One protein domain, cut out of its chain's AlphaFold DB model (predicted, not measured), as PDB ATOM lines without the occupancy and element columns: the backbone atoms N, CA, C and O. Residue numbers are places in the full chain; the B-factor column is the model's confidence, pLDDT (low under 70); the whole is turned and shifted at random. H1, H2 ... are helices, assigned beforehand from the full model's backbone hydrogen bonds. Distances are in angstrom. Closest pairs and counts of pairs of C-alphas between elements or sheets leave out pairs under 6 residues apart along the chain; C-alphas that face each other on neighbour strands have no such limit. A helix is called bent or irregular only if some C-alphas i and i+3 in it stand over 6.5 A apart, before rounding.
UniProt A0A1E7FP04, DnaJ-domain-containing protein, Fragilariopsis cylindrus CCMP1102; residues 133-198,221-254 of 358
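What this domain is: This is residues 133 to 198 and 221 to 254 of the 358 residues of the protein "DnaJ-domain-containing protein" of Fragilariopsis cylindrus CCMP1102 (UniProt A0A1E7FP04). One long helix, H1, makes the longest axis, and near its last residues H2 and the second arm of the bent helix H3, H3b, pack across it and each other in a small helical head. Residues 133 to 146 of H1 stick out from this body as a long arm, and residues 192 to 198 of H2 stick out as a shorter one. The 100 printed residues hold three named helices, H1, H2 and H3 along the chain, and no named strand; the class is all helix. The whole is loose, with a radius of gyration of the C-alphas of 18.0 A, and elongated, spanning 62 by 36 by 22 A.

Where its parts are: H1, residues 133 to 168, begins at C-alpha 133 (381.018, 285.836, 430.998) and is 52.2 A long. H2, residues 178 to 198, is 30.8 A long and ends at C-alpha 198 (364.138, 243.833, 389.553). H3, residues 221 to 240, was assigned as one helix by its hydrogen bonds but is bent: C-alphas 229 and 232 are 7.0 A apart. Its arms are H3a, residues 221 to 229, and H3b, residues 232 to 240, each 12.5 A long; H3b ends at C-alpha 240 (373.863, 264.237, 399.327).

How they stand to each other: H1 touches H2 with residues 162 to 167 alone, the closest C-alphas, of Ala 166 and Ser 180, being 4.8 A apart; they are only just about perpendicular, at 71 degrees. H3b touches H1, closest at the C-alphas of Cys 159 and Ala 238, 5.5 A, at a steep tilt of 40 degrees, opposite ways. H3b also touches H2, closest at the C-alphas of Ala 187 and Ile 234, 5.9 A, at a steep tilt of 54 degrees. H3a is close to H1 but not clearly touching, and H3a and H2 are apart. In H1, H2, H3a and H3b every O i to N i+4 pair is within hydrogen-bond range.

The domain as a whole: The C-alphas of Leu 133 and Lys 222, the two farthest apart, are 63.0 A apart. Residues 199 to 220 are not printed, and C-alphas 198 and 221 are 24.7 A apart across this cut. The link from H1 to H2 is short, with 9 residues; residues 241 to 254 hold no named element. The mean pLDDT of the printed part is 86.0, and residue 246 alone is under 70.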
ATOM      1  N   LEU A 133     380.578 287.045 431.685       88.81
ATOM      2  CA  LEU A 133     381.018 285.836 430.998       88.81
ATOM      3  C   LEU A 133     379.836 284.976 430.526       88.81
ATOM      4  O   LEU A 133     379.853 284.503 429.392       88.81
ATOM      5  N   LEU A 134     378.783 284.835 431.337       90.12
ATOM      6  CA  LEU A 134     377.581 284.097 430.938       90.12
ATOM      7  C   LEU A 134     376.854 284.794 429.788       90.12
ATOM      8  O   LEU A 134     376.438 284.138 428.833       90.12
ATOM      9  N   VAL A 135     376.757 286.125 429.843       90.25
ATOM     10  CA  VAL A 135     376.152 286.917 428.764       90.25
ATOM     11  C   VAL A 135     376.958 286.767 427.474       90.25
ATOM     12  O   VAL A 135     376.377 286.532 426.416       90.25
ATOM     13  N   ILE A 136     378.290 286.831 427.549       91.12
ATOM     14  CA  ILE A 136     379.173 286.657 426.386       91.12
ATOM     15  C   ILE A 136     379.018 285.256 425.786       91.12
ATOM     16  O   ILE A 136     378.872 285.138 424.570       91.12
ATOM     17  N   ILE A 137     379.002 284.201 426.609       91.88
ATOM     18  CA  ILE A 137     378.797 282.824 426.135       91.88
ATOM     19  C   ILE A 137     377.431 282.688 425.460       91.88
ATOM     20  O   ILE A 137     377.349 282.129 424.368       91.88
ATOM     21  N   PHE A 138     376.370 283.233 426.059       93.31
ATOM     22  CA  PHE A 138     375.027 283.173 425.483       93.31
ATOM     23  C   PHE A 138     374.945 283.899 424.136       93.31
ATOM     24  O   PHE A 138     374.433 283.344 423.163       93.31
ATOM     25  N   VAL A 139     375.506 285.107 424.046       92.81
ATOM     26  CA  VAL A 139     375.581 285.870 422.791       92.81
ATOM     27  C   VAL A 139     376.376 285.100 421.738       92.81
ATOM     28  O   VAL A 139     375.953 285.011 420.587       92.81
ATOM     29  N   LEU A 140     377.498 284.496 422.121       91.19
ATOM     30  CA  LEU A 140     378.331 283.718 421.213       91.19
ATOM     31  C   LEU A 140     377.596 282.466 420.710       91.19
ATOM     32  O   LEU A 140     377.645 282.182 419.511       91.19
ATOM     33  N   LEU A 141     376.881 281.742 421.575       92.25
ATOM     34  CA  LEU A 141     376.046 280.604 421.173       92.25
ATOM     35  C   LEU A 141     374.927 281.040 420.224       92.25
ATOM     36  O   LEU A 141     374.728 280.410 419.184       92.25
ATOM     37  N   PHE A 142     374.252 282.148 420.534       94.38
ATOM     38  CA  PHE A 142     373.194 282.702 419.694       94.38
ATOM     39  C   PHE A 142     373.712 283.077 418.299       94.38
ATOM     40  O   PHE A 142     373.127 282.681 417.292       94.38
ATOM     41  N   VAL A 143     374.847 283.777 418.225       93.94
ATOM     42  CA  VAL A 143     375.471 284.165 416.952       93.94
ATOM     43  C   VAL A 143     375.912 282.939 416.147       93.94
ATOM     44  O   VAL A 143     375.661 282.891 414.943       93.94
ATOM     45  N   ASN A 144     376.511 281.922 416.776       92.69
ATOM     46  CA  ASN A 144     376.877 280.686 416.071       92.69
ATOM     47  C   ASN A 144     375.642 279.938 415.549       92.69
ATOM     48  O   ASN A 144     375.648 279.494 414.402       92.69
ATOM     49  N   GLY A 145     374.573 279.852 416.348       92.50
ATOM     50  CA  GLY A 145     373.304 279.257 415.925       92.50
ATOM     51  C   GLY A 145     372.671 280.008 414.752       92.50
ATOM     52  O   GLY A 145     372.252 279.391 413.772       92.50
ATOM     53  N   PHE A 146     372.676 281.342 414.797       93.44
ATOM     54  CA  PHE A 146     372.187 282.176 413.702       93.44
ATOM     55  C   PHE A 146     373.007 281.991 412.418       93.44
ATOM     56  O   PHE A 146     372.431 281.839 411.342       93.44
ATOM     57  N   VAL A 147     374.340 281.961 412.514       91.44
ATOM     58  CA  VAL A 147     375.220 281.735 411.355       91.44
ATOM     59  C   VAL A 147     375.011 280.344 410.761       91.44
ATOM     60  O   VAL A 147     374.875 280.227 409.543       91.44
ATOM     61  N   TYR A 148     374.904 279.310 411.599       92.25
ATOM     62  CA  TYR A 148     374.573 277.953 411.161       92.25
ATOM     63  C   TYR A 148     373.236 277.923 410.410       92.25
ATOM     64  O   TYR A 148     373.158 277.404 409.297       92.25
ATOM     65  N   PHE A 149     372.196 278.530 410.985       93.81
ATOM     66  CA  PHE A 149     370.866 278.599 410.381       93.81
ATOM     67  C   PHE A 149     370.873 279.357 409.047       93.81
ATOM     68  O   PHE A 149     370.295 278.900 408.058       93.81
ATOM     69  N   ALA A 150     371.563 280.497 408.986       92.19
ATOM     70  CA  ALA A 150     371.700 281.273 407.762       92.19
ATOM     71  C   ALA A 150     372.421 280.476 406.663       92.19
ATOM     72  O   ALA A 150     371.977 280.491 405.512       92.19
ATOM     73  N   GLN A 151     373.496 279.762 407.011       91.50
ATOM     74  CA  GLN A 151     374.240 278.917 406.076       91.50
ATOM     75  C   GLN A 151     373.397 277.734 405.592       91.50
ATOM     76  O   GLN A 151     373.322 277.483 404.388       91.50
ATOM     77  N   TYR A 152     372.686 277.068 406.503       92.25
ATOM     78  CA  TYR A 152     371.778 275.974 406.171       92.25
ATOM     79  C   TYR A 152     370.699 276.420 405.180       92.25
ATOM     80  O   TYR A 152     370.486 275.772 404.157       92.25
ATOM     81  N   ASN A 153     370.076 277.576 405.420       93.06
ATOM     82  CA  ASN A 153     369.054 278.119 404.527       93.06
ATOM     83  C   ASN A 153     369.601 278.488 403.144       93.06
ATOM     84  O   ASN A 153     368.881 278.369 402.151       93.06
ATOM     85  N   LYS A 154     370.852 278.959 403.057       90.75
ATOM     86  CA  LYS A 154     371.507 279.219 401.767       90.75
ATOM     87  C   LYS A 154     371.739 277.917 401.005       90.75
ATOM     88  O   LYS A 154     371.301 277.823 399.861       90.75
ATOM     89  N   TRP A 155     372.354 276.923 401.645       92.12
ATOM     90  CA  TRP A 155     372.612 275.608 401.050       92.12
ATOM     91  C   TRP A 155     371.313 274.919 400.610       92.12
ATOM     92  O   TRP A 155     371.182 274.535 399.452       92.12
ATOM     93  N   HIS A 156     370.291 274.904 401.466       91.25
ATOM     94  CA  HIS A 156     368.985 274.325 401.152       91.25
ATOM     95  C   HIS A 156     368.328 274.983 399.925       91.25
ATOM     96  O   HIS A 156     367.745 274.308 399.073       91.25
ATOM     97  N   LYS A 157     368.425 276.315 399.791       91.38
ATOM     98  CA  LYS A 157     367.924 277.025 398.602       91.38
ATOM     99  C   LYS A 157     368.659 276.601 397.330       91.38
ATOM    100  O   LYS A 157     368.013 276.492 396.293       91.38
ATOM    101  N   VAL A 158     369.964 276.348 397.399       90.12
ATOM    102  CA  VAL A 158     370.742 275.855 396.253       90.12
ATOM    103  C   VAL A 158     370.338 274.424 395.902       90.12
ATOM    104  O   VAL A 158     369.934 274.210 394.763       90.12
ATOM    105  N   CYS A 159     370.301 273.498 396.868       88.88
ATOM    106  CA  CYS A 159     369.836 272.119 396.648       88.88
ATOM    107  C   CYS A 159     368.444 272.083 396.008       88.88
ATOM    108  O   CYS A 159     368.241 271.420 394.995       88.88
ATOM    109  N   SER A 160     367.490 272.847 396.551       89.38
ATOM    110  CA  SER A 160     366.118 272.876 396.024       89.38
ATOM    111  C   SER A 160     366.033 273.427 394.595       89.38
ATOM    112  O   SER A 160     365.257 272.922 393.785       89.38
ATOM    113  N   ARG A 161     366.847 274.436 394.247       89.69
ATOM    114  CA  ARG A 161     366.924 274.958 392.875       89.69
ATOM    115  C   ARG A 161     367.582 273.967 391.929       89.69
ATOM    116  O   ARG A 161     367.097 273.809 390.816       89.69
ATOM    117  N   LEU A 162     368.651 273.313 392.371       89.56
ATOM    118  CA  LEU A 162     369.366 272.317 391.584       89.56
ATOM    119  C   LEU A 162     368.472 271.115 391.279       89.56
ATOM    120  O   LEU A 162     368.344 270.732 390.120       89.56
ATOM    121  N   ALA A 163     367.791 270.585 392.299       89.00
ATOM    122  CA  ALA A 163     366.825 269.505 392.143       89.00
ATOM    123  C   ALA A 163     365.711 269.904 391.168       89.00
ATOM    124  O   ALA A 163     365.399 269.156 390.245       89.00
ATOM    125  N   LYS A 164     365.164 271.121 391.302       90.62
ATOM    126  CA  LYS A 164     364.148 271.631 390.373       90.62
ATOM    127  C   LYS A 164     364.665 271.733 388.934       90.62
ATOM    128  O   LYS A 164     363.976 271.290 388.020       90.62
ATOM    129  N   ALA A 165     365.862 272.282 388.734       88.88
ATOM    130  CA  ALA A 165     366.478 272.411 387.414       88.88
ATOM    131  C   ALA A 165     366.736 271.041 386.762       88.88
ATOM    132  O   ALA A 165     366.498 270.881 385.566       88.88
ATOM    133  N   ALA A 166     367.157 270.048 387.553       87.62
ATOM    134  CA  ALA A 166     367.365 268.672 387.106       87.62
ATOM    135  C   ALA A 166     366.044 267.962 386.744       87.62
ATOM    136  O   ALA A 166     365.974 267.262 385.735       87.62
ATOM    137  N   ILE A 167     364.972 268.168 387.516       87.00
ATOM    138  CA  ILE A 167     363.645 267.590 387.230       87.00
ATOM    139  C   ILE A 167     363.045 268.210 385.960       87.00
ATOM    140  O   ILE A 167     362.559 267.503 385.078       87.00
ATOM    141  N   GLU A 168     363.069 269.538 385.848       86.31
ATOM    142  CA  GLU A 168     362.441 270.262 384.736       86.31
ATOM    143  C   GLU A 168     363.304 270.301 383.462       86.31
ATOM    144  O   GLU A 168     362.805 270.730 382.419       86.31
ATOM    145  N   ASP A 169     364.545 269.799 383.518       84.44
ATOM    146  CA  ASP A 169     365.494 269.756 382.395       84.44
ATOM    147  C   ASP A 169     365.750 271.166 381.832       84.44
ATOM    148  O   ASP A 169     365.510 271.466 380.658       84.44
ATOM    149  N   TRP A 170     366.152 272.078 382.726       84.19
ATOM    150  CA  TRP A 170     366.387 273.482 382.387       84.19
ATOM    151  C   TRP A 170     367.565 273.649 381.428       84.19
ATOM    152  O   TRP A 170     368.666 273.149 381.653       84.19
ATOM    153  N   ASN A 171     367.367 274.476 380.402       81.19
ATOM    154  CA  ASN A 171     368.451 274.891 379.513       81.19
ATOM    155  C   ASN A 171     369.357 275.951 380.176       81.19
ATOM    156  O   ASN A 171     368.904 276.675 381.068       81.19
ATOM    157  N   PRO A 172     370.598 276.163 379.684       80.00
ATOM    158  CA  PRO A 172     371.489 277.212 380.195       80.00
ATOM    159  C   PRO A 172     370.863 278.618 380.193       80.00
ATOM    160  O   PRO A 172     371.106 279.410 381.095       80.00
ATOM    161  N   SER A 173     369.982 278.908 379.226       75.44
ATOM    162  CA  SER A 173     369.224 280.170 379.162       75.44
ATOM    163  C   SER A 173     368.170 280.322 380.269       75.44
ATOM    164  O   SER A 173     367.762 281.442 380.559       75.44
ATOM    165  N   GLN A 174     367.705 279.219 380.855       77.81
ATOM    166  CA  GLN A 174     366.742 279.192 381.963       77.81
ATOM    167  C   GLN A 174     367.441 279.081 383.328       77.81
ATOM    168  O   GLN A 174     366.770 279.047 384.354       77.81
ATOM    169  N   GLY A 175     368.781 279.052 383.350       74.62
ATOM    170  CA  GLY A 175     369.576 278.897 384.568       74.62
ATOM    171  C   GLY A 175     369.960 277.453 384.902       74.62
ATOM    172  O   GLY A 175     370.346 277.193 386.038       74.62
ATOM    173  N   GLY A 176     369.859 276.520 383.947       78.06
ATOM    174  CA  GLY A 176     370.378 275.159 384.106       78.06
ATOM    175  C   GLY A 176     371.906 275.151 384.202       78.06
ATOM    176  O   GLY A 176     372.593 275.691 383.331       78.06
ATOM    177  N   THR A 177     372.441 274.556 385.267       82.31
ATOM    178  CA  THR A 177     373.887 274.382 385.477       82.31
ATOM    179  C   THR A 177     374.357 273.037 384.925       82.31
ATOM    180  O   THR A 177     373.560 272.110 384.773       82.31
ATOM    181  N   TYR A 178     375.659 272.903 384.652       81.56
ATOM    182  CA  TYR A 178     376.255 271.613 384.279       81.56
ATOM    183  C   TYR A 178     375.959 270.533 385.336       81.56
ATOM    184  O   TYR A 178     375.490 269.451 384.998       81.56
ATOM    185  N   GLU A 179     376.091 270.892 386.614       82.81
ATOM    186  CA  GLU A 179     375.789 270.028 387.761       82.81
ATOM    187  C   GLU A 179     374.344 269.513 387.755       82.81
ATOM    188  O   GLU A 179     374.102 268.350 388.058       82.81
ATOM    189  N   SER A 180     373.364 270.345 387.374       85.19
ATOM    190  CA  SER A 180     371.959 269.911 387.318       85.19
ATOM    191  C   SER A 180     371.727 268.824 386.267       85.19
ATOM    192  O   SER A 180     370.898 267.935 386.463       85.19
ATOM    193  N   LYS A 181     372.488 268.869 385.169       86.12
ATOM    194  CA  LYS A 181     372.406 267.886 384.093       86.12
ATOM    195  C   LYS A 181     373.073 266.574 384.496       86.12
ATOM    196  O   LYS A 181     372.466 265.521 384.346       86.12
ATOM    197  N   GLU A 182     374.269 266.652 385.072       87.44
ATOM    198  CA  GLU A 182     374.984 265.485 385.601       87.44
ATOM    199  C   GLU A 182     374.167 264.769 386.683       87.44
ATOM    200  O   GLU A 182     374.016 263.548 386.650       87.44
ATOM    201  N   LEU A 183     373.547 265.535 387.584       86.81
ATOM    202  CA  LEU A 183     372.657 265.012 388.618       86.81
ATOM    203  C   LEU A 183     371.474 264.234 388.025       86.81
ATOM    204  O   LEU A 183     371.108 263.166 388.521       86.81
ATOM    205  N   ARG A 184     370.874 264.770 386.958       86.88
ATOM    206  CA  ARG A 184     369.764 264.132 386.244       86.88
ATOM    207  C   ARG A 184     370.213 262.847 385.550       86.88
ATOM    208  O   ARG A 184     369.531 261.832 385.667       86.88
ATOM    209  N   ASP A 185     371.347 262.885 384.857       87.75
ATOM    210  CA  ASP A 185     371.898 261.731 384.145       87.75
ATOM    211  C   ASP A 185     372.250 260.601 385.129       87.75
ATOM    212  O   ASP A 185     371.913 259.441 384.888       87.75
ATOM    213  N   HIS A 186     372.820 260.939 386.290       87.94
ATOM    214  CA  HIS A 186     373.091 259.982 387.363       87.94
ATOM    215  C   HIS A 186     371.803 259.372 387.948       87.94
ATOM    216  O   HIS A 186     371.728 258.163 388.170       87.94
ATOM    217  N   ALA A 187     370.750 260.173 388.141       88.19
ATOM    218  CA  ALA A 187     369.455 259.669 388.604       88.19
ATOM    219  C   ALA A 187     368.813 258.686 387.607       88.19
ATOM    220  O   ALA A 187     368.251 257.672 388.023       88.19
ATOM    221  N   ILE A 188     368.930 258.955 386.301       88.25
ATOM    222  CA  ILE A 188     368.457 258.051 385.242       88.25
ATOM    223  C   ILE A 188     369.232 256.732 385.281       88.25
ATOM    224  O   ILE A 188     368.613 255.671 385.252       88.25
ATOM    225  N   GLN A 189     370.560 256.776 385.428       89.06
ATOM    226  CA  GLN A 189     371.384 255.565 385.536       89.06
ATOM    227  C   GLN A 189     370.997 254.701 386.747       89.06
ATOM    228  O   GLN A 189     370.872 253.483 386.616       89.06
ATOM    229  N   LEU A 190     370.747 255.313 387.911       87.00
ATOM    230  CA  LEU A 190     370.271 254.596 389.103       87.00
ATOM    231  C   LEU A 190     368.872 253.996 388.904       87.00
ATOM    232  O   LEU A 190     368.597 252.876 389.343       87.00
ATOM    233  N   MET A 191     367.979 254.720 388.229       85.44
ATOM    234  CA  MET A 191     366.649 254.216 387.889       85.44
ATOM    235  C   MET A 191     366.739 253.014 386.934       85.44
ATOM    236  O   MET A 191     366.074 252.003 387.145       85.44
ATOM    237  N   GLU A 192     367.598 253.074 385.919       87.06
ATOM    238  CA  GLU A 192     367.822 251.961 384.990       87.06
ATOM    239  C   GLU A 192     368.451 250.741 385.677       87.06
ATOM    240  O   GLU A 192     368.036 249.613 385.405       87.06
ATOM    241  N   ALA A 193     369.406 250.948 386.589       84.62
ATOM    242  CA  ALA A 193     370.012 249.876 387.381       84.62
ATOM    243  C   ALA A 193     368.972 249.175 388.272       84.62
ATOM    244  O   ALA A 193     368.830 247.957 388.219       84.62
ATOM    245  N   THR A 194     368.152 249.945 388.994       84.19
ATOM    246  CA  THR A 194     367.088 249.380 389.845       84.19
ATOM    247  C   THR A 194     365.994 248.648 389.060       84.19
ATOM    248  O   THR A 194     365.365 247.734 389.597       84.19
ATOM    249  N   ILE A 195     365.747 249.018 387.799       83.06
ATOM    250  CA  ILE A 195     364.839 248.283 386.902       83.06
ATOM    251  C   ILE A 195     365.476 246.969 386.427       83.06
ATOM    252  O   ILE A 195     364.775 245.956 386.364       83.06
ATOM    253  N   LYS A 196     366.781 246.964 386.120       79.19
ATOM    254  CA  LYS A 196     367.517 245.752 385.723       79.19
ATOM    255  C   LYS A 196     367.570 244.722 386.852       79.19
ATOM    256  O   LYS A 196     367.172 243.584 386.615       79.19
ATOM    257  N   ASP A 197     367.907 245.132 388.072       72.31
ATOM    258  CA  ASP A 197     367.962 244.229 389.235       72.31
ATOM    259  C   ASP A 197     366.594 243.581 389.516       72.31
ATOM    260  O   ASP A 197     366.480 242.371 389.701       72.31
ATOM    261  N   LYS A 198     365.508 244.365 389.432       72.44
ATOM    262  CA  LYS A 198     364.138 243.833 389.553       72.44
ATOM    263  C   LYS A 198     363.780 242.853 388.435       72.44
ATOM    264  O   LYS A 198     362.976 241.950 388.656       72.44
ATOM    265  N   GLU A 221     352.761 264.167 378.756       78.38
ATOM    266  CA  GLU A 221     352.350 263.311 379.887       78.38
ATOM    267  C   GLU A 221     353.381 262.216 380.198       78.38
ATOM    268  O   GLU A 221     353.576 261.847 381.352       78.38
ATOM    269  N   LYS A 222     354.064 261.686 379.174       76.44
ATOM    270  CA  LYS A 222     355.153 260.714 379.375       76.44
ATOM    271  C   LYS A 222     356.379 261.348 380.035       76.44
ATOM    272  O   LYS A 222     356.998 260.708 380.878       76.44
ATOM    273  N   LYS A 223     356.715 262.591 379.666       75.88
ATOM    274  CA  LYS A 223     357.811 263.352 380.285       75.88
ATOM    275  C   LYS A 223     357.489 263.700 381.742       75.88
ATOM    276  O   LYS A 223     358.363 263.611 382.588       75.88
ATOM    277  N   GLU A 224     356.239 264.041 382.030       82.81
ATOM    278  CA  GLU A 224     355.776 264.370 383.381       82.81
ATOM    279  C   GLU A 224     355.838 263.159 384.321       82.81
ATOM    280  O   GLU A 224     356.450 263.250 385.377       82.81
ATOM    281  N   LYS A 225     355.362 261.988 383.880       81.06
ATOM    282  CA  LYS A 225     355.492 260.738 384.653       81.06
ATOM    283  C   LYS A 225     356.945 260.352 384.932       81.06
ATOM    284  O   LYS A 225     357.271 259.975 386.047       81.06
ATOM    285  N   LEU A 226     357.820 260.483 383.932       78.81
ATOM    286  CA  LEU A 226     359.254 260.240 384.110       78.81
ATOM    287  C   LEU A 226     359.857 261.192 385.154       78.81
ATOM    288  O   LEU A 226     360.675 260.784 385.972       78.81
ATOM    289  N   ASN A 227     359.453 262.460 385.128       84.94
ATOM    290  CA  ASN A 227     359.915 263.457 386.084       84.94
ATOM    291  C   ASN A 227     359.410 263.170 387.507       84.94
ATOM    292  O   ASN A 227     360.177 263.341 388.454       84.94
ATOM    293  N   ASP A 228     358.168 262.706 387.655       85.31
ATOM    294  CA  ASP A 228     357.600 262.302 388.945       85.31
ATOM    295  C   ASP A 228     358.346 261.099 389.542       85.31
ATOM    296  O   ASP A 228     358.668 261.107 390.733       85.31
ATOM    297  N   ASP A 229     358.697 260.111 388.712       84.06
ATOM    298  CA  ASP A 229     359.468 258.934 389.132       84.06
ATOM    299  C   ASP A 229     360.923 259.288 389.506       84.06
ATOM    300  O   ASP A 229     361.482 258.738 390.458       84.06
ATOM    301  N   LEU A 230     361.545 260.236 388.791       85.25
ATOM    302  CA  LEU A 230     362.922 260.684 389.048       85.25
ATOM    303  C   LEU A 230     363.036 261.621 390.257       85.25
ATOM    304  O   LEU A 230     364.089 261.673 390.897       85.25
ATOM    305  N   ARG A 231     361.974 262.358 390.592       86.94
ATOM    306  CA  ARG A 231     361.956 263.359 391.668       86.94
ATOM    307  C   ARG A 231     362.519 262.868 393.012       86.94
ATOM    308  O   ARG A 231     363.418 263.536 393.521       86.94
ATOM    309  N   PRO A 232     362.081 261.736 393.597       89.19
ATOM    310  CA  PRO A 232     362.607 261.282 394.887       89.19
ATOM    311  C   PRO A 232     364.084 260.867 394.828       89.19
ATOM    312  O   PRO A 232     364.778 260.943 395.841       89.19
ATOM    313  N   ILE A 233     364.573 260.424 393.664       87.62
ATOM    314  CA  ILE A 233     365.981 260.054 393.460       87.62
ATOM    315  C   ILE A 233     366.828 261.324 393.350       87.62
ATOM    316  O   ILE A 233     367.828 261.459 394.052       87.62
ATOM    317  N   ILE A 234     366.393 262.281 392.525       87.06
ATOM    318  CA  ILE A 234     367.078 263.561 392.319       87.06
ATOM    319  C   ILE A 234     367.123 264.374 393.612       87.06
ATOM    320  O   ILE A 234     368.169 264.928 393.931       87.06
ATOM    321  N   GLU A 235     366.024 264.443 394.372       87.62
ATOM    322  CA  GLU A 235     366.005 265.156 395.652       87.62
ATOM    323  C   GLU A 235     367.036 264.552 396.616       87.62
ATOM    324  O   GLU A 235     367.860 265.289 397.149       87.62
ATOM    325  N   LYS A 236     367.077 263.221 396.772       89.06
ATOM    326  CA  LYS A 236     368.091 262.556 397.611       89.06
ATOM    327  C   LYS A 236     369.514 262.880 397.161       89.06
ATOM    328  O   LYS A 236     370.294 263.380 397.965       89.06
ATOM    329  N   LEU A 237     369.814 262.689 395.876       87.38
ATOM    330  CA  LEU A 237     371.140 262.976 395.330       87.38
ATOM    331  C   LEU A 237     371.526 264.454 395.496       87.38
ATOM    332  O   LEU A 237     372.673 264.756 395.806       87.38
ATOM    333  N   ALA A 238     370.580 265.384 395.340       84.75
ATOM    334  CA  ALA A 238     370.830 266.813 395.526       84.75
ATOM    335  C   ALA A 238     371.173 267.168 396.983       84.75
ATOM    336  O   ALA A 238     371.968 268.080 397.216       84.75
ATOM    337  N   TYR A 239     370.567 266.481 397.958       86.75
ATOM    338  CA  TYR A 239     370.859 266.663 399.386       86.75
ATOM    339  C   TYR A 239     372.129 265.925 399.845       86.75
ATOM    340  O   TYR A 239     372.697 266.303 400.874       86.75
ATOM    341  N   ASP A 240     372.591 264.928 399.086       87.62
ATOM    342  CA  ASP A 240     373.863 264.237 399.327       87.62
ATOM    343  C   ASP A 240     375.081 265.088 398.921       87.62
ATOM    344  O   ASP A 240     376.182 264.879 399.435       87.62
ATOM    345  N   ILE A 241     374.899 266.099 398.059       85.44
ATOM    346  CA  ILE A 241     375.977 267.021 397.679       85.44
ATOM    347  C   ILE A 241     376.347 267.919 398.869       85.44
ATOM    348  O   ILE A 241     375.575 268.766 399.335       85.44
ATOM    349  N   VAL A 242     377.573 267.732 399.365       81.31
ATOM    350  CA  VAL A 242     378.082 268.405 400.568       81.31
ATOM    351  C   VAL A 242     378.534 269.839 400.282       81.31
ATOM    352  O   VAL A 242     378.323 270.717 401.124       81.31
ATOM    353  N   ASP A 243     379.129 270.086 399.115       82.44
ATOM    354  CA  ASP A 243     379.744 271.366 398.755       82.44
ATOM    355  C   ASP A 243     379.529 271.684 397.268       82.44
ATOM    356  O   ASP A 243     379.921 270.901 396.406       82.44
ATOM    357  N   PHE A 244     378.903 272.829 396.986       77.81
ATOM    358  CA  PHE A 244     378.755 273.392 395.635       77.81
ATOM    359  C   PHE A 244     379.853 274.423 395.307       77.81
ATOM    360  O   PHE A 244     379.854 275.036 394.240       77.81
ATOM    361  N   GLY A 245     380.768 274.681 396.242       74.25
ATOM    362  CA  GLY A 245     381.781 275.724 396.155       74.25
ATOM    363  C   GLY A 245     381.221 277.137 396.343       74.25
ATOM    364  O   GLY A 245     380.044 277.350 396.643       74.25
ATOM    365  N   ALA A 246     382.101 278.142 396.248       68.69
ATOM    366  CA  ALA A 246     381.772 279.566 396.432       68.69
ATOM    367  C   ALA A 246     381.031 279.904 397.752       68.69
ATOM    368  O   ALA A 246     380.313 280.903 397.841       68.69
ATOM    369  N   GLY A 247     381.211 279.079 398.792       73.25
ATOM    370  CA  GLY A 247     380.566 279.238 400.100       73.25
ATOM    371  C   GLY A 247     379.160 278.634 400.207       73.25
ATOM    372  O   GLY A 247     378.476 278.880 401.202       73.25
ATOM    373  N   PHE A 248     378.716 277.847 399.224       84.06
ATOM    374  CA  PHE A 248     377.451 277.108 399.254       84.06
ATOM    375  C   PHE A 248     377.684 275.645 399.640       84.06
ATOM    376  O   PHE A 248     377.528 274.734 398.837       84.06
ATOM    377  N   HIS A 249     378.021 275.414 400.900       86.69
ATOM    378  CA  HIS A 249     378.164 274.070 401.450       86.69
ATOM    379  C   HIS A 249     377.267 273.864 402.657       86.69
ATOM    380  O   HIS A 249     376.805 274.822 403.300       86.69
ATOM    381  N   LYS A 250     377.062 272.591 402.986       88.06
ATOM    382  CA  LYS A 250     376.414 272.186 404.225       88.06
ATOM    383  C   LYS A 250     377.160 272.818 405.411       88.06
ATOM    384  O   LYS A 250     378.392 272.890 405.374       88.06
ATOM    385  N   PRO A 251     376.459 273.291 406.457       87.50
ATOM    386  CA  PRO A 251     377.121 273.911 407.596       87.50
ATOM    387  C   PRO A 251     378.147 272.961 408.217       87.50
ATOM    388  O   PRO A 251     377.806 271.847 408.626       87.50
ATOM    389  N   THR A 252     379.399 273.403 408.290       87.06
ATOM    390  CA  THR A 252     380.493 272.627 408.887       87.06
ATOM    391  C   THR A 252     381.030 273.323 410.129       87.06
ATOM    392  O   THR A 252     380.754 274.492 410.389       87.06
ATOM    393  N   TRP A 253     381.857 272.628 410.912       83.19
ATOM    394  CA  TRP A 253     382.484 273.232 412.092       83.19
ATOM    395  C   TRP A 253     383.446 274.364 411.714       83.19
ATOM    396  O   TRP A 253     383.652 275.281 412.499       83.19
ATOM    397  N   LYS A 254     383.970 274.366 410.482       81.69
ATOM    398  CA  LYS A 254     384.791 275.465 409.954       81.69
ATOM    399  C   LYS A 254     384.004 276.776 409.813       81.69
ATOM    400  O   LYS A 254     384.611 277.842 409.736       81.69
TER     401      LYS A 254